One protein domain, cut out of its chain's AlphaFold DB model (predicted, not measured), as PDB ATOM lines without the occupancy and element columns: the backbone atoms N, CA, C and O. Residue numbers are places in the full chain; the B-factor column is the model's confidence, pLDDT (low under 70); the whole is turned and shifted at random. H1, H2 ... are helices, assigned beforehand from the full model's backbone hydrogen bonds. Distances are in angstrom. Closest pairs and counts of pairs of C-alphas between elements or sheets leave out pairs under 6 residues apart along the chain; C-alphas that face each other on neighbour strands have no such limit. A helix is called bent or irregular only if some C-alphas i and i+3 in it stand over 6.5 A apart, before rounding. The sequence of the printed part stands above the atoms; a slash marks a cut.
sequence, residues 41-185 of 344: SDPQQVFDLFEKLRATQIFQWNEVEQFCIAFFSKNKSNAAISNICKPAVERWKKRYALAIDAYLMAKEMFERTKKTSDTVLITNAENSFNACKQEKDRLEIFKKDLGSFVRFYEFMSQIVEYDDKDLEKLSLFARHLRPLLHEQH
ATOM      1  N   SER A  41     -24.966  10.165 -21.658       59.75
ATOM      2  CA  SER A  41     -24.996  10.594 -20.248       59.75
ATOM      3  C   SER A  41     -26.309  10.161 -19.597       59.75
ATOM      4  O   SER A  41     -27.362  10.357 -20.205       59.75
ATOM      5  N   ASP A  42     -26.247   9.575 -18.394       71.50
ATOM      6  CA  ASP A  42     -27.424   8.990 -17.735       71.50
ATOM      7  C   ASP A  42     -28.560  10.028 -17.648       71.50
ATOM      8  O   ASP A  42     -28.428  11.019 -16.916       71.50
ATOM      9  N   PRO A  43     -29.679   9.820 -18.373       73.81
ATOM     10  CA  PRO A  43     -30.819  10.730 -18.368       73.81
ATOM     11  C   PRO A  43     -31.371  11.011 -16.970       73.81
ATOM     12  O   PRO A  43     -31.938  12.077 -16.738       73.81
ATOM     13  N   GLN A  44     -31.173  10.100 -16.014       80.69
ATOM     14  CA  GLN A  44     -31.693  10.249 -14.663       80.69
ATOM     15  C   GLN A  44     -30.996  11.361 -13.859       80.69
ATOM     16  O   GLN A  44     -31.621  11.958 -12.979       80.69
ATOM     17  N   GLN A  45     -29.752  11.725 -14.198       79.50
ATOM     18  CA  GLN A  45     -28.976  12.748 -13.475       79.50
ATOM     19  C   GLN A  45     -29.657  14.126 -13.457       79.50
ATOM     20  O   GLN A  45     -29.431  14.930 -12.547       79.50
ATOM     21  N   VAL A  46     -30.527  14.417 -14.435       84.06
ATOM     22  CA  VAL A  46     -31.274  15.681 -14.473       84.06
ATOM     23  C   VAL A  46     -32.243  15.785 -13.293       84.06
ATOM     24  O   VAL A  46     -32.388  16.863 -12.715       84.06
ATOM     25  N   PHE A  47     -32.848  14.666 -12.885       87.44
ATOM     26  CA  PHE A  47     -33.766  14.600 -11.750       87.44
ATOM     27  C   PHE A  47     -33.021  14.685 -10.418       87.44
ATOM     28  O   PHE A  47     -33.473  15.380  -9.507       87.44
ATOM     29  N   ASP A  48     -31.843  14.067 -10.318       87.69
ATOM     30  CA  ASP A  48     -30.999  14.182  -9.124       87.69
ATOM     31  C   ASP A  48     -30.590  15.636  -8.884       87.69
ATOM     32  O   ASP A  48     -30.661  16.154  -7.766       87.69
ATOM     33  N   LEU A  49     -30.210  16.337  -9.954       86.56
ATOM     34  CA  LEU A  49     -29.839  17.742  -9.880       86.56
ATOM     35  C   LEU A  49     -31.049  18.652  -9.620       86.56
ATOM     36  O   LEU A  49     -30.933  19.620  -8.864       86.56
ATOM     37  N   PHE A  50     -32.217  18.322 -10.178       91.62
ATOM     38  CA  PHE A  50     -33.484  18.988  -9.876       91.62
ATOM     39  C   PHE A  50     -33.806  18.917  -8.374       91.62
ATOM     40  O   PHE A  50     -34.022  19.952  -7.733       91.62
ATOM     41  N   GLU A  51     -33.751  17.723  -7.780       93.44
ATOM     42  CA  GLU A  51     -34.001  17.529  -6.350       93.44
ATOM     43  C   GLU A  51     -32.920  18.183  -5.482       93.44
ATOM     44  O   GLU A  51     -33.243  18.871  -4.509       93.44
ATOM     45  N   LYS A  52     -31.641  18.083  -5.872       92.75
ATOM     46  CA  LYS A  52     -30.523  18.756  -5.190       92.75
ATOM     47  C   LYS A  52     -30.742  20.267  -5.111       92.75
ATOM     48  O   LYS A  52     -30.607  20.859  -4.037       92.75
ATOM     49  N   LEU A  53     -31.120  20.899  -6.224       94.56
ATOM     50  CA  LEU A  53     -31.385  22.337  -6.286       94.56
ATOM     51  C   LEU A  53     -32.570  22.731  -5.398       94.56
ATOM     52  O   LEU A  53     -32.466  23.698  -4.639       94.56
ATOM     53  N   ARG A  54     -33.665  21.962  -5.425       95.25
ATOM     54  CA  ARG A  54     -34.847  22.203  -4.579       95.25
ATOM     55  C   ARG A  54     -34.546  22.018  -3.092       95.25
ATOM     56  O   ARG A  54     -35.006  22.816  -2.271       95.25
ATOM     57  N   ALA A  55     -33.728  21.034  -2.729       94.19
ATOM     58  CA  ALA A  55     -33.355  20.756  -1.342       94.19
ATOM     59  C   ALA A  55     -32.596  21.918  -0.672       94.19
ATOM     60  O   ALA A  55     -32.652  22.077   0.547       94.19
ATOM     61  N   THR A  56     -31.928  22.784  -1.443       92.06
ATOM     62  CA  THR A  56     -31.244  23.971  -0.891       92.06
ATOM     63  C   THR A  56     -32.196  25.061  -0.380       92.06
ATOM     64  O   THR A  56     -31.793  25.906   0.427       92.06
ATOM     65  N   GLN A  57     -33.462  25.057  -0.820       94.25
ATOM     66  CA  GLN A  57     -34.496  26.018  -0.408       94.25
ATOM     67  C   GLN A  57     -34.113  27.494  -0.644       94.25
ATOM     68  O   GLN A  57     -34.546  28.394   0.089       94.25
ATOM     69  N   ILE A  58     -33.273  27.761  -1.651       96.00
ATOM     70  CA  ILE A  58     -32.917  29.123  -2.072       96.00
ATOM     71  C   ILE A  58     -34.054  29.774  -2.862       96.00
ATOM     72  O   ILE A  58     -34.345  30.948  -2.647       96.00
ATOM     73  N   PHE A  59     -34.740  29.001  -3.700       96.31
ATOM     74  CA  PHE A  59     -35.997  29.378  -4.343       96.31
ATOM     75  C   PHE A  59     -37.147  28.516  -3.801       96.31
ATOM     76  O   PHE A  59     -36.926  27.544  -3.078       96.31
ATOM     77  N   GLN A  60     -38.382  28.915  -4.074       95.88
ATOM     78  CA  GLN A  60     -39.604  28.166  -3.797       95.88
ATOM     79  C   GLN A  60     -40.297  27.830  -5.119       95.88
ATOM     80  O   GLN A  60     -40.152  28.541  -6.111       95.88
ATOM     81  N   TRP A  61     -41.066  26.742  -5.140       95.88
ATOM     82  CA  TRP A  61     -41.683  26.268  -6.380       95.88
ATOM     83  C   TRP A  61     -42.709  27.252  -6.966       95.88
ATOM     84  O   TRP A  61     -42.757  27.460  -8.173       95.88
ATOM     85  N   ASN A  62     -43.461  27.947  -6.111       95.81
ATOM     86  CA  ASN A  62     -44.379  29.007  -6.533       95.81
ATOM     87  C   ASN A  62     -43.673  30.155  -7.284       95.81
ATOM     88  O   ASN A  62     -44.270  30.748  -8.177       95.81
ATOM     89  N   GLU A  63     -42.420  30.479  -6.950       94.00
ATOM     90  CA  GLU A  63     -41.637  31.499  -7.662       94.00
ATOM     91  C   GLU A  63     -41.283  31.029  -9.074       94.00
ATOM     92  O   GLU A  63     -41.365  31.817 -10.016       94.00
ATOM     93  N   VAL A  64     -40.951  29.743  -9.230       95.94
ATOM     94  CA  VAL A  64     -40.696  29.109 -10.533       95.94
ATOM     95  C   VAL A  64     -41.959  29.165 -11.396       95.94
ATOM     96  O   VAL A  64     -41.917  29.608 -12.541       95.94
ATOM     97  N   GLU A  65     -43.110  28.797 -10.834       94.50
ATOM     98  CA  GLU A  65     -44.392  28.837 -11.544       94.50
ATOM     99  C   GLU A  65     -44.780  30.259 -11.966       94.50
ATOM    100  O   GLU A  65     -45.122  30.496 -13.128       94.50
ATOM    101  N   GLN A  66     -44.684  31.226 -11.048       90.69
ATOM    102  CA  GLN A  66     -44.962  32.633 -11.340       90.69
ATOM    103  C   GLN A  66     -44.026  33.183 -12.413       90.69
ATOM    104  O   GLN A  66     -44.470  33.926 -13.294       90.69
ATOM    105  N   PHE A  67     -42.749  32.800 -12.362       90.81
ATOM    106  CA  PHE A  67     -41.763  33.187 -13.356       90.81
ATOM    107  C   PHE A  67     -42.157  32.676 -14.739       90.81
ATOM    108  O   PHE A  67     -42.239  33.470 -15.672       90.81
ATOM    109  N   CYS A  68     -42.467  31.386 -14.875       91.00
ATOM    110  CA  CYS A  68     -42.843  30.793 -16.156       91.00
ATOM    111  C   CYS A  68     -44.123  31.422 -16.726       91.00
ATOM    112  O   CYS A  68     -44.159  31.779 -17.905       91.00
ATOM    113  N   ILE A  69     -45.148  31.643 -15.895       89.00
ATOM    114  CA  ILE A  69     -46.384  32.325 -16.315       89.00
ATOM    115  C   ILE A  69     -46.072  33.728 -16.852       89.00
ATOM    116  O   ILE A  69     -46.577  34.127 -17.906       89.00
ATOM    117  N   ALA A  70     -45.233  34.489 -16.145       81.88
ATOM    118  CA  ALA A  70     -44.849  35.830 -16.562       81.88
ATOM    119  C   ALA A  70     -43.969  35.827 -17.822       81.88
ATOM    120  O   ALA A  70     -44.151  36.695 -18.673       81.88
ATOM    121  N   PHE A  71     -43.064  34.856 -17.959       84.56
ATOM    122  CA  PHE A  71     -42.151  34.720 -19.092       84.56
ATOM    123  C   PHE A  71     -42.895  34.450 -20.405       84.56
ATOM    124  O   PHE A  71     -42.608  35.080 -21.419       84.56
ATOM    125  N   PHE A  72     -43.905  33.575 -20.387       84.56
ATOM    126  CA  PHE A  72     -44.716  33.269 -21.573       84.56
ATOM    127  C   PHE A  72     -45.842  34.287 -21.840       84.56
ATOM    128  O   PHE A  72     -46.562  34.188 -22.836       84.56
ATOM    129  N   SER A  73     -46.006  35.296 -20.979       83.38
ATOM    130  CA  SER A  73     -47.004  36.351 -21.160       83.38
ATOM    131  C   SER A  73     -46.515  37.434 -22.133       83.38
ATOM    132  O   SER A  73     -45.517  38.099 -21.882       83.38
ATOM    133  N   LYS A  74     -47.287  37.719 -23.193       67.94
ATOM    134  CA  LYS A  74     -46.919  38.669 -24.273       67.94
ATOM    135  C   LYS A  74     -46.661  40.132 -23.849       67.94
ATOM    136  O   LYS A  74     -46.122  40.889 -24.645       67.94
ATOM    137  N   ASN A  75     -47.047  40.541 -22.634       67.44
ATOM    138  CA  ASN A  75     -47.098  41.950 -22.206       67.44
ATOM    139  C   ASN A  75     -46.250  42.271 -20.957       67.44
ATOM    140  O   ASN A  75     -46.462  43.305 -20.320       67.44
ATOM    141  N   LYS A  76     -45.336  41.388 -20.537       67.38
ATOM    142  CA  LYS A  76     -44.475  41.630 -19.366       67.38
ATOM    143  C   LYS A  76     -43.101  42.127 -19.812       67.38
ATOM    144  O   LYS A  76     -42.515  41.597 -20.746       67.38
ATOM    145  N   SER A  77     -42.587  43.158 -19.142       69.50
ATOM    146  CA  SER A  77     -41.226  43.643 -19.385       69.50
ATOM    147  C   SER A  77     -40.192  42.702 -18.762       69.50
ATOM    148  O   SER A  77     -40.450  42.087 -17.725       69.50
ATOM    149  N   ASN A  78     -38.985  42.661 -19.330       65.25
ATOM    150  CA  ASN A  78     -37.864  41.894 -18.769       65.25
ATOM    151  C   ASN A  78     -37.574  42.269 -17.304       65.25
ATOM    152  O   ASN A  78     -37.278  41.403 -16.490       65.25
ATOM    153  N   ALA A  79     -37.743  43.542 -16.931       65.62
ATOM    154  CA  ALA A  79     -37.602  43.991 -15.545       65.62
ATOM    155  C   ALA A  79     -38.656  43.375 -14.606       65.62
ATOM    156  O   ALA A  79     -38.343  43.028 -13.468       65.62
ATOM    157  N   ALA A  80     -39.900  43.214 -15.072       66.12
ATOM    158  CA  ALA A  80     -40.955  42.566 -14.296       66.12
ATOM    159  C   ALA A  80     -40.678  41.067 -14.097       66.12
ATOM    160  O   ALA A  80     -40.948  40.548 -13.019       66.12
ATOM    161  N   ILE A  81     -40.100  40.403 -15.102       69.00
ATOM    162  CA  ILE A  81     -39.679  38.996 -15.031       69.00
ATOM    163  C   ILE A  81     -38.517  38.839 -14.035       69.00
ATOM    164  O   ILE A  81     -38.603  38.029 -13.116       69.00
ATOM    165  N   SER A  82     -37.485  39.687 -14.119       74.06
ATOM    166  CA  SER A  82     -36.368  39.678 -13.161       74.06
ATOM    167  C   SER A  82     -36.802  39.983 -11.722       74.06
ATOM    168  O   SER A  82     -36.199  39.478 -10.776       74.06
ATOM    169  N   ASN A  83     -37.859  40.781 -11.526       77.62
ATOM    170  CA  ASN A  83     -38.397  41.062 -10.193       77.62
ATOM    171  C   ASN A  83     -38.953  39.815  -9.490       77.62
ATOM    172  O   ASN A  83     -38.935  39.780  -8.264       77.62
ATOM    173  N   ILE A  84     -39.408  38.802 -10.231       82.38
ATOM    174  CA  ILE A  84     -39.913  37.547  -9.652       82.38
ATOM    175  C   ILE A  84     -38.767  36.739  -9.032       82.38
ATOM    176  O   ILE A  84     -38.962  36.086  -8.014       82.38
ATOM    177  N   CYS A  85     -37.548  36.852  -9.568       84.94
ATOM    178  CA  CYS A  85     -36.363  36.211  -8.994       84.94
ATOM    179  C   CYS A  85     -35.873  36.892  -7.704       84.94
ATOM    180  O   CYS A  85     -35.100  36.290  -6.958       84.94
ATOM    181  N   LYS A  86     -36.287  38.138  -7.420       86.12
ATOM    182  CA  LYS A  86     -35.754  38.929  -6.294       86.12
ATOM    183  C   LYS A  86     -35.834  38.227  -4.938       86.12
ATOM    184  O   LYS A  86     -34.831  38.259  -4.235       86.12
ATOM    185  N   PRO A  87     -36.943  37.584  -4.532       92.31
ATOM    186  CA  PRO A  87     -36.999  36.977  -3.206       92.31
ATOM    187  C   PRO A  87     -36.028  35.792  -3.057       92.31
ATOM    188  O   PRO A  87     -35.442  35.622  -1.986       92.31
ATOM    189  N   ALA A  88     -35.784  35.020  -4.121       94.38
ATOM    190  CA  ALA A  88     -34.745  33.987  -4.142       94.38
ATOM    191  C   ALA A  88     -33.331  34.595  -4.070       94.38
ATOM    192  O   ALA A  88     -32.489  34.122  -3.305       94.38
ATOM    193  N   VAL A  89     -33.088  35.691  -4.802       92.50
ATOM    194  CA  VAL A  89     -31.819  36.441  -4.758       92.50
ATOM    195  C   VAL A  89     -31.548  36.982  -3.353       92.50
ATOM    196  O   VAL A  89     -30.458  36.776  -2.829       92.50
ATOM    197  N   GLU A  90     -32.526  37.615  -2.704       91.69
ATOM    198  CA  GLU A  90     -32.370  38.153  -1.347       91.69
ATOM    199  C   GLU A  90     -32.165  37.043  -0.307       91.69
ATOM    200  O   GLU A  90     -31.347  37.191   0.604       91.69
ATOM    201  N   ARG A  91     -32.844  35.893  -0.456       96.31
ATOM    202  CA  ARG A  91     -32.601  34.717   0.397       96.31
ATOM    203  C   ARG A  91     -31.176  34.201   0.261       96.31
ATOM    204  O   ARG A  91     -30.530  33.961   1.283       96.31
ATOM    205  N   TRP A  92     -30.685  34.046  -0.968       96.38
ATOM    206  CA  TRP A  92     -29.310  33.619  -1.215       96.38
ATOM    207  C   TRP A  92     -28.313  34.645  -0.682       96.38
ATOM    208  O   TRP A  92     -27.448  34.285   0.107       96.38
ATOM    209  N   LYS A  93     -28.488  35.930  -1.008       93.56
ATOM    210  CA  LYS A  93     -27.605  37.025  -0.584       93.56
ATOM    211  C   LYS A  93     -27.504  37.122   0.935       93.56
ATOM    212  O   LYS A  93     -26.405  37.246   1.464       93.56
ATOM    213  N   LYS A  94     -28.633  37.025   1.644       94.12
ATOM    214  CA  LYS A  94     -28.656  37.033   3.112       94.12
ATOM    215  C   LYS A  94     -27.911  35.831   3.694       94.12
ATOM    216  O   LYS A  94     -27.122  36.007   4.614       94.12
ATOM    217  N   ARG A  95     -28.157  34.621   3.179       95.19
ATOM    218  CA  ARG A  95     -27.458  33.407   3.636       95.19
ATOM    219  C   ARG A  95     -25.962  33.475   3.338       95.19
ATOM    220  O   ARG A  95     -25.173  33.109   4.197       95.19
ATOM    221  N   TYR A  96     -25.594  33.979   2.164       94.12
ATOM    222  CA  TYR A  96     -24.208  34.111   1.735       94.12
ATOM    223  C   TYR A  96     -23.450  35.122   2.593       94.12
ATOM    224  O   TYR A  96     -22.397  34.785   3.113       94.12
ATOM    225  N   ALA A  97     -24.022  36.303   2.847       91.44
ATOM    226  CA  ALA A  97     -23.420  37.287   3.748       91.44
ATOM    227  C   ALA A  97     -23.187  36.712   5.156       91.44
ATOM    228  O   ALA A  97     -22.087  36.803   5.683       91.44
ATOM    229  N   LEU A  98     -24.188  36.028   5.728       93.38
ATOM    230  CA  LEU A  98     -24.046  35.387   7.040       93.38
ATOM    231  C   LEU A  98     -22.983  34.275   7.047       93.38
ATOM    232  O   LEU A  98     -22.253  34.139   8.026       93.38
ATOM    233  N   ALA A  99     -22.898  33.479   5.977       92.88
ATOM    234  CA  ALA A  99     -21.891  32.428   5.848       92.88
ATOM    235  C   ALA A  99     -20.474  33.011   5.732       92.88
ATOM    236  O   ALA A  99     -19.550  32.478   6.343       92.88
ATOM    237  N   ILE A 100     -20.313  34.118   5.004       91.38
ATOM    238  CA  ILE A 100     -19.046  34.845   4.873       91.38
ATOM    239  C   ILE A 100     -18.622  35.438   6.217       91.38
ATOM    240  O   ILE A 100     -17.501  35.194   6.652       91.38
ATOM    241  N   ASP A 101     -19.518  36.138   6.915       91.25
ATOM    242  CA  ASP A 101     -19.223  36.719   8.228       91.25
ATOM    243  C   ASP A 101     -18.803  35.631   9.234       91.25
ATOM    244  O   ASP A 101     -17.803  35.770   9.941       91.25
ATOM    245  N   ALA A 102     -19.532  34.508   9.268       91.31
ATOM    246  CA  ALA A 102     -19.206  33.362  10.115       91.31
ATOM    247  C   ALA A 102     -17.860  32.723   9.739       91.31
ATOM    248  O   ALA A 102     -17.069  32.393  10.623       91.31
ATOM    249  N   TYR A 103     -17.584  32.579   8.442       90.50
ATOM    250  CA  TYR A 103     -16.312  32.076   7.930       90.50
ATOM    251  C   TYR A 103     -15.140  32.963   8.362       90.50
ATOM    252  O   TYR A 103     -14.159  32.444   8.895       90.50
ATOM    253  N   LEU A 104     -15.252  34.285   8.204       89.38
ATOM    254  CA  LEU A 104     -14.205  35.235   8.586       89.38
ATOM    255  C   LEU A 104     -13.941  35.207  10.097       89.38
ATOM    256  O   LEU A 104     -12.788  35.110  10.517       89.38
ATOM    257  N   MET A 105     -14.997  35.201  10.919       89.56
ATOM    258  CA  MET A 105     -14.867  35.096  12.378       89.56
ATOM    259  C   MET A 105     -14.221  33.772  12.813       89.56
ATOM    260  O   MET A 105     -13.315  33.764  13.649       89.56
ATOM    261  N   ALA A 106     -14.660  32.645  12.244       88.94
ATOM    262  CA  ALA A 106     -14.104  31.333  12.569       88.94
ATOM    263  C   ALA A 106     -12.639  31.209  12.127       88.94
ATOM    264  O   ALA A 106     -11.826  30.632  12.850       88.94
ATOM    265  N   LYS A 107     -12.286  31.801  10.981       87.75
ATOM    266  CA  LYS A 107     -10.909  31.867  10.490       87.75
ATOM    267  C   LYS A 107     -10.016  32.673  11.427       87.75
ATOM    268  O   LYS A 107      -8.958  32.191  11.822       87.75
ATOM    269  N   GLU A 108     -10.440  33.876  11.813       88.69
ATOM    270  CA  GLU A 108      -9.674  34.717  12.737       88.69
ATOM    271  C   GLU A 108      -9.437  33.995  14.071       88.69
ATOM    272  O   GLU A 108      -8.324  33.996  14.605       88.69
ATOM    273  N   MET A 109     -10.471  33.332  14.594       87.50
ATOM    274  CA  MET A 109     -10.370  32.525  15.805       87.50
ATOM    275  C   MET A 109      -9.371  31.372  15.636       87.50
ATOM    276  O   MET A 109      -8.507  31.192  16.495       87.50
ATOM    277  N   PHE A 110      -9.428  30.642  14.520       84.81
ATOM    278  CA  PHE A 110      -8.487  29.566  14.214       84.81
ATOM    279  C   PHE A 110      -7.036  30.066  14.168       84.81
ATOM    280  O   PHE A 110      -6.182  29.536  14.881       84.81
ATOM    281  N   GLU A 111      -6.762  31.151  13.444       85.94
ATOM    282  CA  GLU A 111      -5.419  31.736  13.342       85.94
ATOM    283  C   GLU A 111      -4.886  32.258  14.686       85.94
ATOM    284  O   GLU A 111      -3.692  32.146  14.981       85.94
ATOM    285  N   ARG A 112      -5.757  32.782  15.556       86.94
ATOM    286  CA  ARG A 112      -5.378  33.153  16.929       86.94
ATOM    287  C   ARG A 112      -5.030  31.925  17.772       86.94
ATOM    288  O   ARG A 112      -4.014  31.944  18.463       86.94
ATOM    289  N   THR A 113      -5.829  30.860  17.698       86.50
ATOM    290  CA  THR A 113      -5.614  29.629  18.488       86.50
ATOM    291  C   THR A 113      -4.379  28.841  18.053       86.50
ATOM    292  O   THR A 113      -3.717  28.234  18.888       86.50
ATOM    293  N   LYS A 114      -3.965  28.924  16.781       81.44
ATOM    294  CA  LYS A 114      -2.685  28.347  16.332       81.44
ATOM    295  C   LYS A 114      -1.479  28.872  17.117       81.44
ATOM    296  O   LYS A 114      -0.490  28.164  17.267       81.44
ATOM    297  N   LYS A 115      -1.564  30.095  17.654       84.88
ATOM    298  CA  LYS A 115      -0.482  30.731  18.422       84.88
ATOM    299  C   LYS A 115      -0.420  30.279  19.883       84.88
ATOM    300  O   LYS A 115       0.557  30.591  20.553       84.88
ATOM    301  N   THR A 116      -1.441  29.587  20.400       79.56
ATOM    302  CA  THR A 116      -1.544  29.254  21.832       79.56
ATOM    303  C   THR A 116      -0.984  27.875  22.197       79.56
ATOM    304  O   THR A 116      -1.007  27.527  23.371       79.56
ATOM    305  N   SER A 117      -0.487  27.094  21.224       79.31
ATOM    306  CA  SER A 117       0.073  25.730  21.389       79.31
ATOM    307  C   SER A 117      -0.832  24.707  22.106       79.31
ATOM    308  O   SER A 117      -0.390  23.601  22.407       79.31
ATOM    309  N   ASP A 118      -2.100  25.041  22.345       88.31
ATOM    310  CA  ASP A 118      -3.103  24.163  22.948       88.31
ATOM    311  C   ASP A 118      -3.812  23.363  21.851       88.31
ATOM    312  O   ASP A 118      -4.628  23.891  21.092       88.31
ATOM    313  N   THR A 119      -3.495  22.072  21.778       83.94
ATOM    314  CA  THR A 119      -4.019  21.161  20.757       83.94
ATOM    315  C   THR A 119      -5.546  21.075  20.769       83.94
ATOM    316  O   THR A 119      -6.155  21.033  19.705       83.94
ATOM    317  N   VAL A 120      -6.187  21.089  21.943       88.44
ATOM    318  CA  VAL A 120      -7.649  20.942  22.042       88.44
ATOM    319  C   VAL A 120      -8.342  22.199  21.525       88.44
ATOM    320  O   VAL A 120      -9.318  22.109  20.777       88.44
ATOM    321  N   LEU A 121      -7.823  23.378  21.877       84.62
ATOM    322  CA  LEU A 121      -8.356  24.647  21.376       84.62
ATOM    323  C   LEU A 121      -8.171  24.788  19.861       84.62
ATOM    324  O   LEU A 121      -9.106  25.214  19.184       84.62
ATOM    325  N   ILE A 122      -7.015  24.376  19.331       77.94
ATOM    326  CA  ILE A 122      -6.734  24.399  17.889       77.94
ATOM    327  C   ILE A 122      -7.710  23.491  17.136       77.94
ATOM    328  O   ILE A 122      -8.360  23.954  16.202       77.94
ATOM    329  N   THR A 123      -7.880  22.234  17.562       81.38
ATOM    330  CA  THR A 123      -8.790  21.289  16.894       81.38
ATOM    331  C   THR A 123     -10.249  21.749  16.955       81.38
ATOM    332  O   THR A 123     -10.986  21.619  15.978       81.38
ATOM    333  N   ASN A 124     -10.692  22.333  18.072       85.06
ATOM    334  CA  ASN A 124     -12.051  22.870  18.178       85.06
ATOM    335  C   ASN A 124     -12.277  24.060  17.234       85.06
ATOM    336  O   ASN A 124     -13.312  24.130  16.564       85.06
ATOM    337  N   ALA A 125     -11.310  24.977  17.150       83.31
ATOM    338  CA  ALA A 125     -11.379  26.114  16.242       83.31
ATOM    339  C   ALA A 125     -11.305  25.679  14.769       83.31
ATOM    340  O   ALA A 125     -12.057  26.199  13.948       83.31
ATOM    341  N   GLU A 126     -10.482  24.678  14.446       85.31
ATOM    342  CA  GLU A 126     -10.391  24.072  13.114       85.31
ATOM    343  C   GLU A 126     -11.720  23.445  12.678       85.31
ATOM    344  O   GLU A 126     -12.197  23.696  11.572       85.31
ATOM    345  N   ASN A 127     -12.367  22.679  13.558       81.44
ATOM    346  CA  ASN A 127     -13.677  22.089  13.279       81.44
ATOM    347  C   ASN A 127     -14.741  23.165  13.025       81.44
ATOM    348  O   ASN A 127     -15.524  23.047  12.080       81.44
ATOM    349  N   SER A 128     -14.748  24.233  13.829       85.69
ATOM    350  CA  SER A 128     -15.650  25.373  13.624       85.69
ATOM    351  C   SER A 128     -15.377  26.075  12.293       85.69
ATOM    352  O   SER A 128     -16.316  26.401  11.569       85.69
ATOM    353  N   PHE A 129     -14.106  26.288  11.953       85.25
ATOM    354  CA  PHE A 129     -13.697  26.891  10.688       85.25
ATOM    355  C   PHE A 129     -14.145  26.046   9.491       85.25
ATOM    356  O   PHE A 129     -14.772  26.568   8.569       85.25
ATOM    357  N   ASN A 130     -13.907  24.734   9.533       79.12
ATOM    358  CA  ASN A 130     -14.312  23.808   8.479       79.12
ATOM    359  C   ASN A 130     -15.836  23.760   8.300       79.12
ATOM    360  O   ASN A 130     -16.311  23.740   7.165       79.12
ATOM    361  N   ALA A 131     -16.613  23.804   9.387       81.19
ATOM    362  CA  ALA A 131     -18.073  23.870   9.314       81.19
ATOM    363  C   ALA A 131     -18.560  25.170   8.644       81.19
ATOM    364  O   ALA A 131     -19.412  25.132   7.756       81.19
ATOM    365  N   CYS A 132     -17.985  26.322   9.005       86.56
ATOM    366  CA  CYS A 132     -18.318  27.598   8.365       86.56
ATOM    367  C   CYS A 132     -17.902  27.633   6.884       86.56
ATOM    368  O   CYS A 132     -18.660  28.135   6.050       86.56
ATOM    369  N   LYS A 133     -16.741  27.055   6.539       86.06
ATOM    370  CA  LYS A 133     -16.283  26.892   5.149       86.06
ATOM    371  C   LYS A 133     -17.281  26.064   4.334       86.06
ATOM    372  O   LYS A 133     -17.690  26.501   3.265       86.06
ATOM    373  N   GLN A 134     -17.748  24.932   4.864       83.06
ATOM    374  CA  GLN A 134     -18.735  24.082   4.185       83.06
ATOM    375  C   GLN A 134     -20.047  24.815   3.876       83.06
ATOM    376  O   GLN A 134     -20.589  24.646   2.784       83.06
ATOM    377  N   GLU A 135     -20.557  25.646   4.789       87.00
ATOM    378  CA  GLU A 135     -21.789  26.408   4.541       87.00
ATOM    379  C   GLU A 135     -21.611  27.507   3.480       87.00
ATOM    380  O   GLU A 135     -22.504  27.705   2.651       87.00
ATOM    381  N   LYS A 136     -20.453  28.182   3.450       88.75
ATOM    382  CA  LYS A 136     -20.090  29.109   2.362       88.75
ATOM    383  C   LYS A 136     -20.022  28.366   1.026       88.75
ATOM    384  O   LYS A 136     -20.720  28.732   0.078       88.75
ATOM    385  N   ASP A 137     -19.247  27.286   0.973       86.88
ATOM    386  CA  ASP A 137     -19.014  26.509  -0.244       86.88
ATOM    387  C   ASP A 137     -20.318  25.906  -0.788       86.88
ATOM    388  O   ASP A 137     -20.545  25.875  -1.998       86.88
ATOM    389  N   ARG A 138     -21.237  25.487   0.090       88.56
ATOM    390  CA  ARG A 138     -22.569  24.991  -0.287       88.56
ATOM    391  C   ARG A 138     -23.358  26.002  -1.127       88.56
ATOM    392  O   ARG A 138     -24.075  25.601  -2.046       88.56
ATOM    393  N   LEU A 139     -23.248  27.298  -0.834       91.88
ATOM    394  CA  LEU A 139     -23.957  28.360  -1.561       91.88
ATOM    395  C   LEU A 139     -23.316  28.679  -2.918       91.88
ATOM    396  O   LEU A 139     -24.040  28.987  -3.870       91.88
ATOM    397  N   GLU A 140     -21.992  28.569  -3.022       87.88
ATOM    398  CA  GLU A 140     -21.251  28.684  -4.286       87.88
ATOM    399  C   GLU A 140     -21.526  27.484  -5.198       87.88
ATOM    400  O   GLU A 140     -21.826  27.643  -6.385       87.88
ATOM    401  N   ILE A 141     -21.521  26.274  -4.629       86.56
ATOM    402  CA  ILE A 141     -21.882  25.036  -5.326       86.56
ATOM    403  C   ILE A 141     -23.311  25.117  -5.841       86.56
ATOM    404  O   ILE A 141     -23.529  24.818  -7.007       86.56
ATOM    405  N   PHE A 142     -24.265  25.607  -5.046       93.50
ATOM    406  CA  PHE A 142     -25.637  25.810  -5.513       93.50
ATOM    407  C   PHE A 142     -25.698  26.664  -6.794       93.50
ATOM    408  O   PHE A 142     -26.395  26.320  -7.749       93.50
ATOM    409  N   LYS A 143     -24.934  27.760  -6.864       90.06
ATOM    410  CA  LYS A 143     -24.880  28.607  -8.065       90.06
ATOM    411  C   LYS A 143     -24.191  27.912  -9.248       90.06
ATOM    412  O   LYS A 143     -24.611  28.110 -10.396       90.06
ATOM    413  N   LYS A 144     -23.151  27.105  -9.001       83.44
ATOM    414  CA  LYS A 144     -22.514  26.254 -10.025       83.44
ATOM    415  C   LYS A 144     -23.510  25.207 -10.551       83.44
ATOM    416  O   LYS A 144     -23.681  25.100 -11.767       83.44
ATOM    417  N   ASP A 145     -24.230  24.537  -9.657       84.62
ATOM    418  CA  ASP A 145     -25.249  23.522  -9.943       84.62
ATOM    419  C   ASP A 145     -26.411  24.073 -10.772       84.62
ATOM    420  O   ASP A 145     -26.838  23.406 -11.709       84.62
ATOM    421  N   LEU A 146     -26.872  25.309 -10.521       86.75
ATOM    422  CA  LEU A 146     -27.870  25.967 -11.381       86.75
ATOM    423  C   LEU A 146     -27.400  26.019 -12.843       86.75
ATOM    424  O   LEU A 146     -28.184  25.802 -13.760       86.75
ATOM    425  N   GLY A 147     -26.116  26.307 -13.071       80.12
ATOM    426  CA  GLY A 147     -25.543  26.362 -14.417       80.12
ATOM    427  C   GLY A 147     -25.380  24.980 -15.041       80.12
ATOM    428  O   GLY A 147     -25.655  24.804 -16.225       80.12
ATOM    429  N   SER A 148     -24.956  23.998 -14.246       80.50
ATOM    430  CA  SER A 148     -24.869  22.602 -14.679       80.50
ATOM    431  C   SER A 148     -26.239  22.047 -15.059       80.50
ATOM    432  O   SER A 148     -26.351  21.425 -16.108       80.50
ATOM    433  N   PHE A 149     -27.282  22.358 -14.286       85.81
ATOM    434  CA  PHE A 149     -28.651  21.921 -14.551       85.81
ATOM    435  C   PHE A 149     -29.177  22.459 -15.870       85.81
ATOM    436  O   PHE A 149     -29.658  21.686 -16.688       85.81
ATOM    437  N   VAL A 150     -29.027  23.766 -16.105       80.88
ATOM    438  CA  VAL A 150     -29.463  24.396 -17.359       80.88
ATOM    439  C   VAL A 150     -28.782  23.739 -18.556       80.88
ATOM    440  O   VAL A 150     -29.472  23.284 -19.461       80.88
ATOM    441  N   ARG A 151     -27.447  23.626 -18.534       79.75
ATOM    442  CA  ARG A 151     -26.684  23.035 -19.646       79.75
ATOM    443  C   ARG A 151     -27.052  21.575 -19.889       79.75
ATOM    444  O   ARG A 151     -27.207  21.170 -21.034       79.75
ATOM    445  N   PHE A 152     -27.178  20.796 -18.818       78.06
ATOM    446  CA  PHE A 152     -27.480  19.377 -18.921       78.06
ATOM    447  C   PHE A 152     -28.899  19.127 -19.399       78.06
ATOM    448  O   PHE A 152     -29.092  18.338 -20.314       78.06
ATOM    449  N   TYR A 153     -29.880  19.844 -18.849       84.25
ATOM    450  CA  TYR A 153     -31.257  19.766 -19.317       84.25
ATOM    451  C   TYR A 153     -31.369  20.178 -20.790       84.25
ATOM    452  O   TYR A 153     -31.957  19.438 -21.565       84.25
ATOM    453  N   GLU A 154     -30.774  21.308 -21.200       79.75
ATOM    454  CA  GLU A 154     -30.821  21.784 -22.595       79.75
ATOM    455  C   GLU A 154     -30.182  20.797 -23.581       79.75
ATOM    456  O   GLU A 154     -30.645  20.677 -24.718       79.75
ATOM    457  N   PHE A 155     -29.123  20.101 -23.163       76.44
ATOM    458  CA  PHE A 155     -28.499  19.043 -23.952       76.44
ATOM    459  C   PHE A 155     -29.380  17.792 -23.994       76.44
ATOM    460  O   PHE A 155     -29.757  17.325 -25.067       76.44
ATOM    461  N   MET A 156     -29.769  17.277 -22.830       77.00
ATOM    462  CA  MET A 156     -30.497  16.022 -22.731       77.00
ATOM    463  C   MET A 156     -31.916  16.099 -23.288       77.00
ATOM    464  O   MET A 156     -32.391  15.105 -23.826       77.00
ATOM    465  N   SER A 157     -32.586  17.255 -23.238       80.25
ATOM    466  CA  SER A 157     -33.918  17.439 -23.833       80.25
ATOM    467  C   SER A 157     -33.918  17.331 -25.362       80.25
ATOM    468  O   SER A 157     -34.981  17.246 -25.967       80.25
ATOM    469  N   GLN A 158     -32.743  17.374 -26.005       74.69
ATOM    470  CA  GLN A 158     -32.608  17.120 -27.446       74.69
ATOM    471  C   GLN A 158     -32.568  15.621 -27.767       74.69
ATOM    472  O   GLN A 158     -32.835  15.237 -28.902       74.69
ATOM    473  N   ILE A 159     -32.223  14.787 -26.781       74.88
ATOM    474  CA  ILE A 159     -31.978  13.348 -26.943       74.88
ATOM    475  C   ILE A 159     -33.119  12.528 -26.327       74.88
ATOM    476  O   ILE A 159     -33.498  11.491 -26.868       74.88
ATOM    477  N   VAL A 160     -33.670  12.992 -25.201       77.81
ATOM    478  CA  VAL A 160     -34.667  12.289 -24.388       77.81
ATOM    479  C   VAL A 160     -35.891  13.178 -24.169       77.81
ATOM    480  O   VAL A 160     -35.779  14.329 -23.745       77.81
ATOM    481  N   GLU A 161     -37.076  12.620 -24.416       82.00
ATOM    482  CA  GLU A 161     -38.355  13.243 -24.070       82.00
ATOM    483  C   GLU A 161     -38.683  12.956 -22.599       82.00
ATOM    484  O   GLU A 161     -39.010  11.830 -22.234       82.00
ATOM    485  N   TYR A 162     -38.588  13.973 -21.739       78.38
ATOM    486  CA  TYR A 162     -38.738  13.795 -20.290       78.38
ATOM    487  C   TYR A 162     -40.188  13.774 -19.771       78.38
ATOM    488  O   TYR A 162     -40.372  13.513 -18.589       78.38
ATOM    489  N   ASP A 163     -41.199  14.074 -20.601       78.25
ATOM    490  CA  ASP A 163     -42.629  14.273 -20.236       78.25
ATOM    491  C   ASP A 163     -42.871  15.005 -18.891       78.25
ATOM    492  O   ASP A 163     -43.896  14.850 -18.228       78.25
ATOM    493  N   ASP A 164     -41.914  15.840 -18.481       84.25
ATOM    494  CA  ASP A 164     -41.914  16.544 -17.208       84.25
ATOM    495  C   ASP A 164     -41.710  18.038 -17.458       84.25
ATOM    496  O   ASP A 164     -40.620  18.531 -17.767       84.25
ATOM    497  N   LYS A 165     -42.805  18.782 -17.303       89.62
ATOM    498  CA  LYS A 165     -42.822  20.239 -17.467       89.62
ATOM    499  C   LYS A 165     -42.058  20.947 -16.354       89.62
ATOM    500  O   LYS A 165     -41.687  22.105 -16.526       89.62
ATOM    501  N   ASP A 166     -41.860  20.310 -15.208       93.88
ATOM    502  CA  ASP A 166     -41.203  20.918 -14.060       93.88
ATOM    503  C   ASP A 166     -39.693  21.038 -14.290       93.88
ATOM    504  O   ASP A 166     -39.110  22.069 -13.940       93.88
ATOM    505  N   LEU A 167     -39.078  20.086 -14.998       92.00
ATOM    506  CA  LEU A 167     -37.693  20.215 -15.461       92.00
ATOM    507  C   LEU A 167     -37.509  21.440 -16.373       92.00
ATOM    508  O   LEU A 167     -36.600  22.247 -16.157       92.00
ATOM    509  N   GLU A 168     -38.412  21.631 -17.341       90.94
ATOM    510  CA  GLU A 168     -38.378  22.776 -18.259       90.94
ATOM    511  C   GLU A 168     -38.545  24.105 -17.516       90.94
ATOM    512  O   GLU A 168     -37.770  25.051 -17.711       90.94
ATOM    513  N   LYS A 169     -39.536  24.167 -16.618       94.50
ATOM    514  CA  LYS A 169     -39.802  25.346 -15.789       94.50
ATOM    515  C   LYS A 169     -38.590  25.703 -14.935       94.50
ATOM    516  O   LYS A 169     -38.191  26.871 -14.903       94.50
ATOM    517  N   LEU A 170     -37.981  24.716 -14.268       95.94
ATOM    518  CA  LEU A 170     -36.796  24.957 -13.453       95.94
ATOM    519  C   LEU A 170     -35.618  25.401 -14.319       95.94
ATOM    520  O   LEU A 170     -34.898  26.304 -13.908       95.94
ATOM    521  N   SER A 171     -35.427  24.828 -15.509       92.75
ATOM    522  CA  SER A 171     -34.286  25.168 -16.370       92.75
ATOM    523  C   SER A 171     -34.386  26.615 -16.836       92.75
ATOM    524  O   SER A 171     -33.439  27.403 -16.729       92.75
ATOM    525  N   LEU A 172     -35.587  27.021 -17.245       90.56
ATOM    526  CA  LEU A 172     -35.869  28.399 -17.593       90.56
ATOM    527  C   LEU A 172     -35.631  29.348 -16.405       90.56
ATOM    528  O   LEU A 172     -34.903  30.328 -16.552       90.56
ATOM    529  N   PHE A 173     -36.171  29.048 -15.223       94.06
ATOM    530  CA  PHE A 173     -35.974  29.878 -14.032       94.06
ATOM    531  C   PHE A 173     -34.499  29.954 -13.594       94.06
ATOM    532  O   PHE A 173     -33.977  31.045 -13.352       94.06
ATOM    533  N   ALA A 174     -33.796  28.820 -13.544       92.25
ATOM    534  CA  ALA A 174     -32.397  28.709 -13.127       92.25
ATOM    535  C   ALA A 174     -31.456  29.533 -14.018       92.25
ATOM    536  O   ALA A 174     -30.564  30.219 -13.509       92.25
ATOM    537  N   ARG A 175     -31.700  29.535 -15.335       89.56
ATOM    538  CA  ARG A 175     -30.962  30.338 -16.324       89.56
ATOM    539  C   ARG A 175     -31.049  31.840 -16.053       89.56
ATOM    540  O   ARG A 175     -30.071  32.552 -16.272       89.56
ATOM    541  N   HIS A 176     -32.179  32.311 -15.525       88.69
ATOM    542  CA  HIS A 176     -32.373  33.709 -15.140       88.69
ATOM    543  C   HIS A 176     -31.934  34.020 -13.705       88.69
ATOM    544  O   HIS A 176     -31.459  35.124 -13.444       88.69
ATOM    545  N   LEU A 177     -32.061  33.072 -12.773       92.06
ATOM    546  CA  LEU A 177     -31.656  33.260 -11.381       92.06
ATOM    547  C   LEU A 177     -30.131  33.304 -11.227       92.06
ATOM    548  O   LEU A 177     -29.612  34.213 -10.581       92.06
ATOM    549  N   ARG A 178     -29.408  32.350 -11.829       92.38
ATOM    550  CA  ARG A 178     -27.949  32.195 -11.689       92.38
ATOM    551  C   ARG A 178     -27.148  33.498 -11.867       92.38
ATOM    552  O   ARG A 178     -26.317  33.769 -11.002       92.38
ATOM    553  N   PRO A 179     -27.337  34.303 -12.934       86.94
ATOM    554  CA  PRO A 179     -26.559  35.528 -13.135       86.94
ATOM    555  C   PRO A 179     -26.863  36.635 -12.114       86.94
ATOM    556  O   PRO A 179     -26.088  37.576 -12.004       86.94
ATOM    557  N   LEU A 180     -27.961  36.539 -11.357       86.31
ATOM    558  CA  LEU A 180     -28.312  37.517 -10.322       86.31
ATOM    559  C   LEU A 180     -27.645  37.210  -8.968       86.31
ATOM    560  O   LEU A 180     -27.644  38.064  -8.077       86.31
ATOM    561  N   LEU A 181     -27.070  36.014  -8.805       91.44
ATOM    562  CA  LEU A 181     -26.381  35.577  -7.590       91.44
ATOM    563  C   LEU A 181     -24.919  36.054  -7.613       91.44
ATOM    564  O   LEU A 181     -24.039  35.409  -8.188       91.44
ATOM    565  N   HIS A 182     -24.662  37.214  -7.012       86.81
ATOM    566  CA  HIS A 182     -23.339  37.841  -6.992       86.81
ATOM    567  C   HIS A 182     -22.519  37.358  -5.793       86.81
ATOM    568  O   HIS A 182     -22.899  37.595  -4.649       86.81
ATOM    569  N   GLU A 183     -21.384  36.718  -6.058       84.62
ATOM    570  CA  GLU A 183     -20.415  36.356  -5.020       84.62
ATOM    571  C   GLU A 183     -19.617  37.600  -4.611       84.62
ATOM    572  O   GLU A 183     -19.238  38.422  -5.451       84.62
ATOM    573  N   GLN A 184     -19.394  37.754  -3.308       71.62
ATOM    574  CA  GLN A 184     -18.465  38.752  -2.787       71.62
ATOM    575  C   GLN A 184     -17.047  38.247  -3.022       71.62
ATOM    576  O   GLN A 184     -16.743  37.127  -2.616       71.62
ATOM    577  N   HIS A 185     -16.221  39.078  -3.657       61.84
ATOM    578  CA  HIS A 185     -14.787  38.833  -3.735       61.84
ATOM    579  C   HIS A 185     -14.186  39.220  -2.386       61.84
ATOM    580  O   HIS A 185     -14.331  40.366  -1.954       61.84
TER     581      HIS A 185
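This is residues 41 to 185 of the 344 residues of an uncharacterized protein of Citrobacter sp. KTE151 (UniProt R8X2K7). A long helical hairpin, H3 and H4, makes the length of the domain, and its two arms splay apart at the end away from the turn. There H5 lies in the gap between them, and with the short helices H1 and H2 it makes a small head; residues 115 to 120, at the turn, stick out free. The printed part has 145 residues with five named helices, in the order H1, H2, H3, H4, H5, and no named strand; the class is all helix. The whole is loose, with a radius of gyration of the C-alphas of 19.3 A, and elongated, spanning 65 by 36 by 22 A.

H1, residues 45 to 55, begins at C-alpha 45 (-28.976, 12.748, -13.475). H2 follows at residues 61 to 71. H3, residues 78 to 116, is the longest helix, 55.9 A from first to last C-alpha; it has a kink of 48 degrees near residue 85 and is irregular, with C-alphas 84 and 87 7.1 A apart. H4, residues 119 to 156, is 51.2 A long, begins at C-alpha 119 (-4.019, 21.161, 20.757) and has a kink of 29 degrees near residue 141. H5, residues 165 to 180, is 23.7 A long, has a kink of 25 degrees near residue 173 and ends at C-alpha 180 (-28.312, 37.517, -10.322); it is neither bent nor irregular, but only just: C-alphas 176 and 179 are 6.4 A apart.

H5 is the hub and touches the four other helices. It touches H4 at a steep tilt of 59 degrees, opposite ways, the closest C-alphas being those of Val 150 and Ser 171, 5.0 A apart; H4 does so with residues 143 to 154 alone. Residues 176 to 180 of H5 touch residues 82 to 89 of H3, closest at Cys 85 and Leu 177, C-alphas 6.0 A apart. H2 is about perpendicular to H5, at 84 degrees, and touches it, closest at the C-alphas of Val 64 and Phe 173, 5.9 A. H1 touches H5 at a steep tilt of 62 degrees, with the C-alphas of Phe 50 and Leu 167 closest, 7.1 A. H3 and H4 form a helical hairpin and touch at a shallow tilt of 26 degrees, opposite ways, with the C-alphas of Ala 106 and Phe 129 closest, 4.8 A; H4 does so with residues 121 to 139 alone. H1 and H3 are apart, and so are H2 and H4. In H1 and H2 every O i to N i+4 pair is within hydrogen-bond range; in H3 28 of 35 are, in H4 32 of 34 and in H5 9 of 12.

The C-alphas farthest apart, of Lys 74 and Ser 117, are 66.8 A apart. The printed part has no cut, and no link is long. Its mean pLDDT is 85.7; residue 41, residues 74 to 81 and residue 185 are under 70.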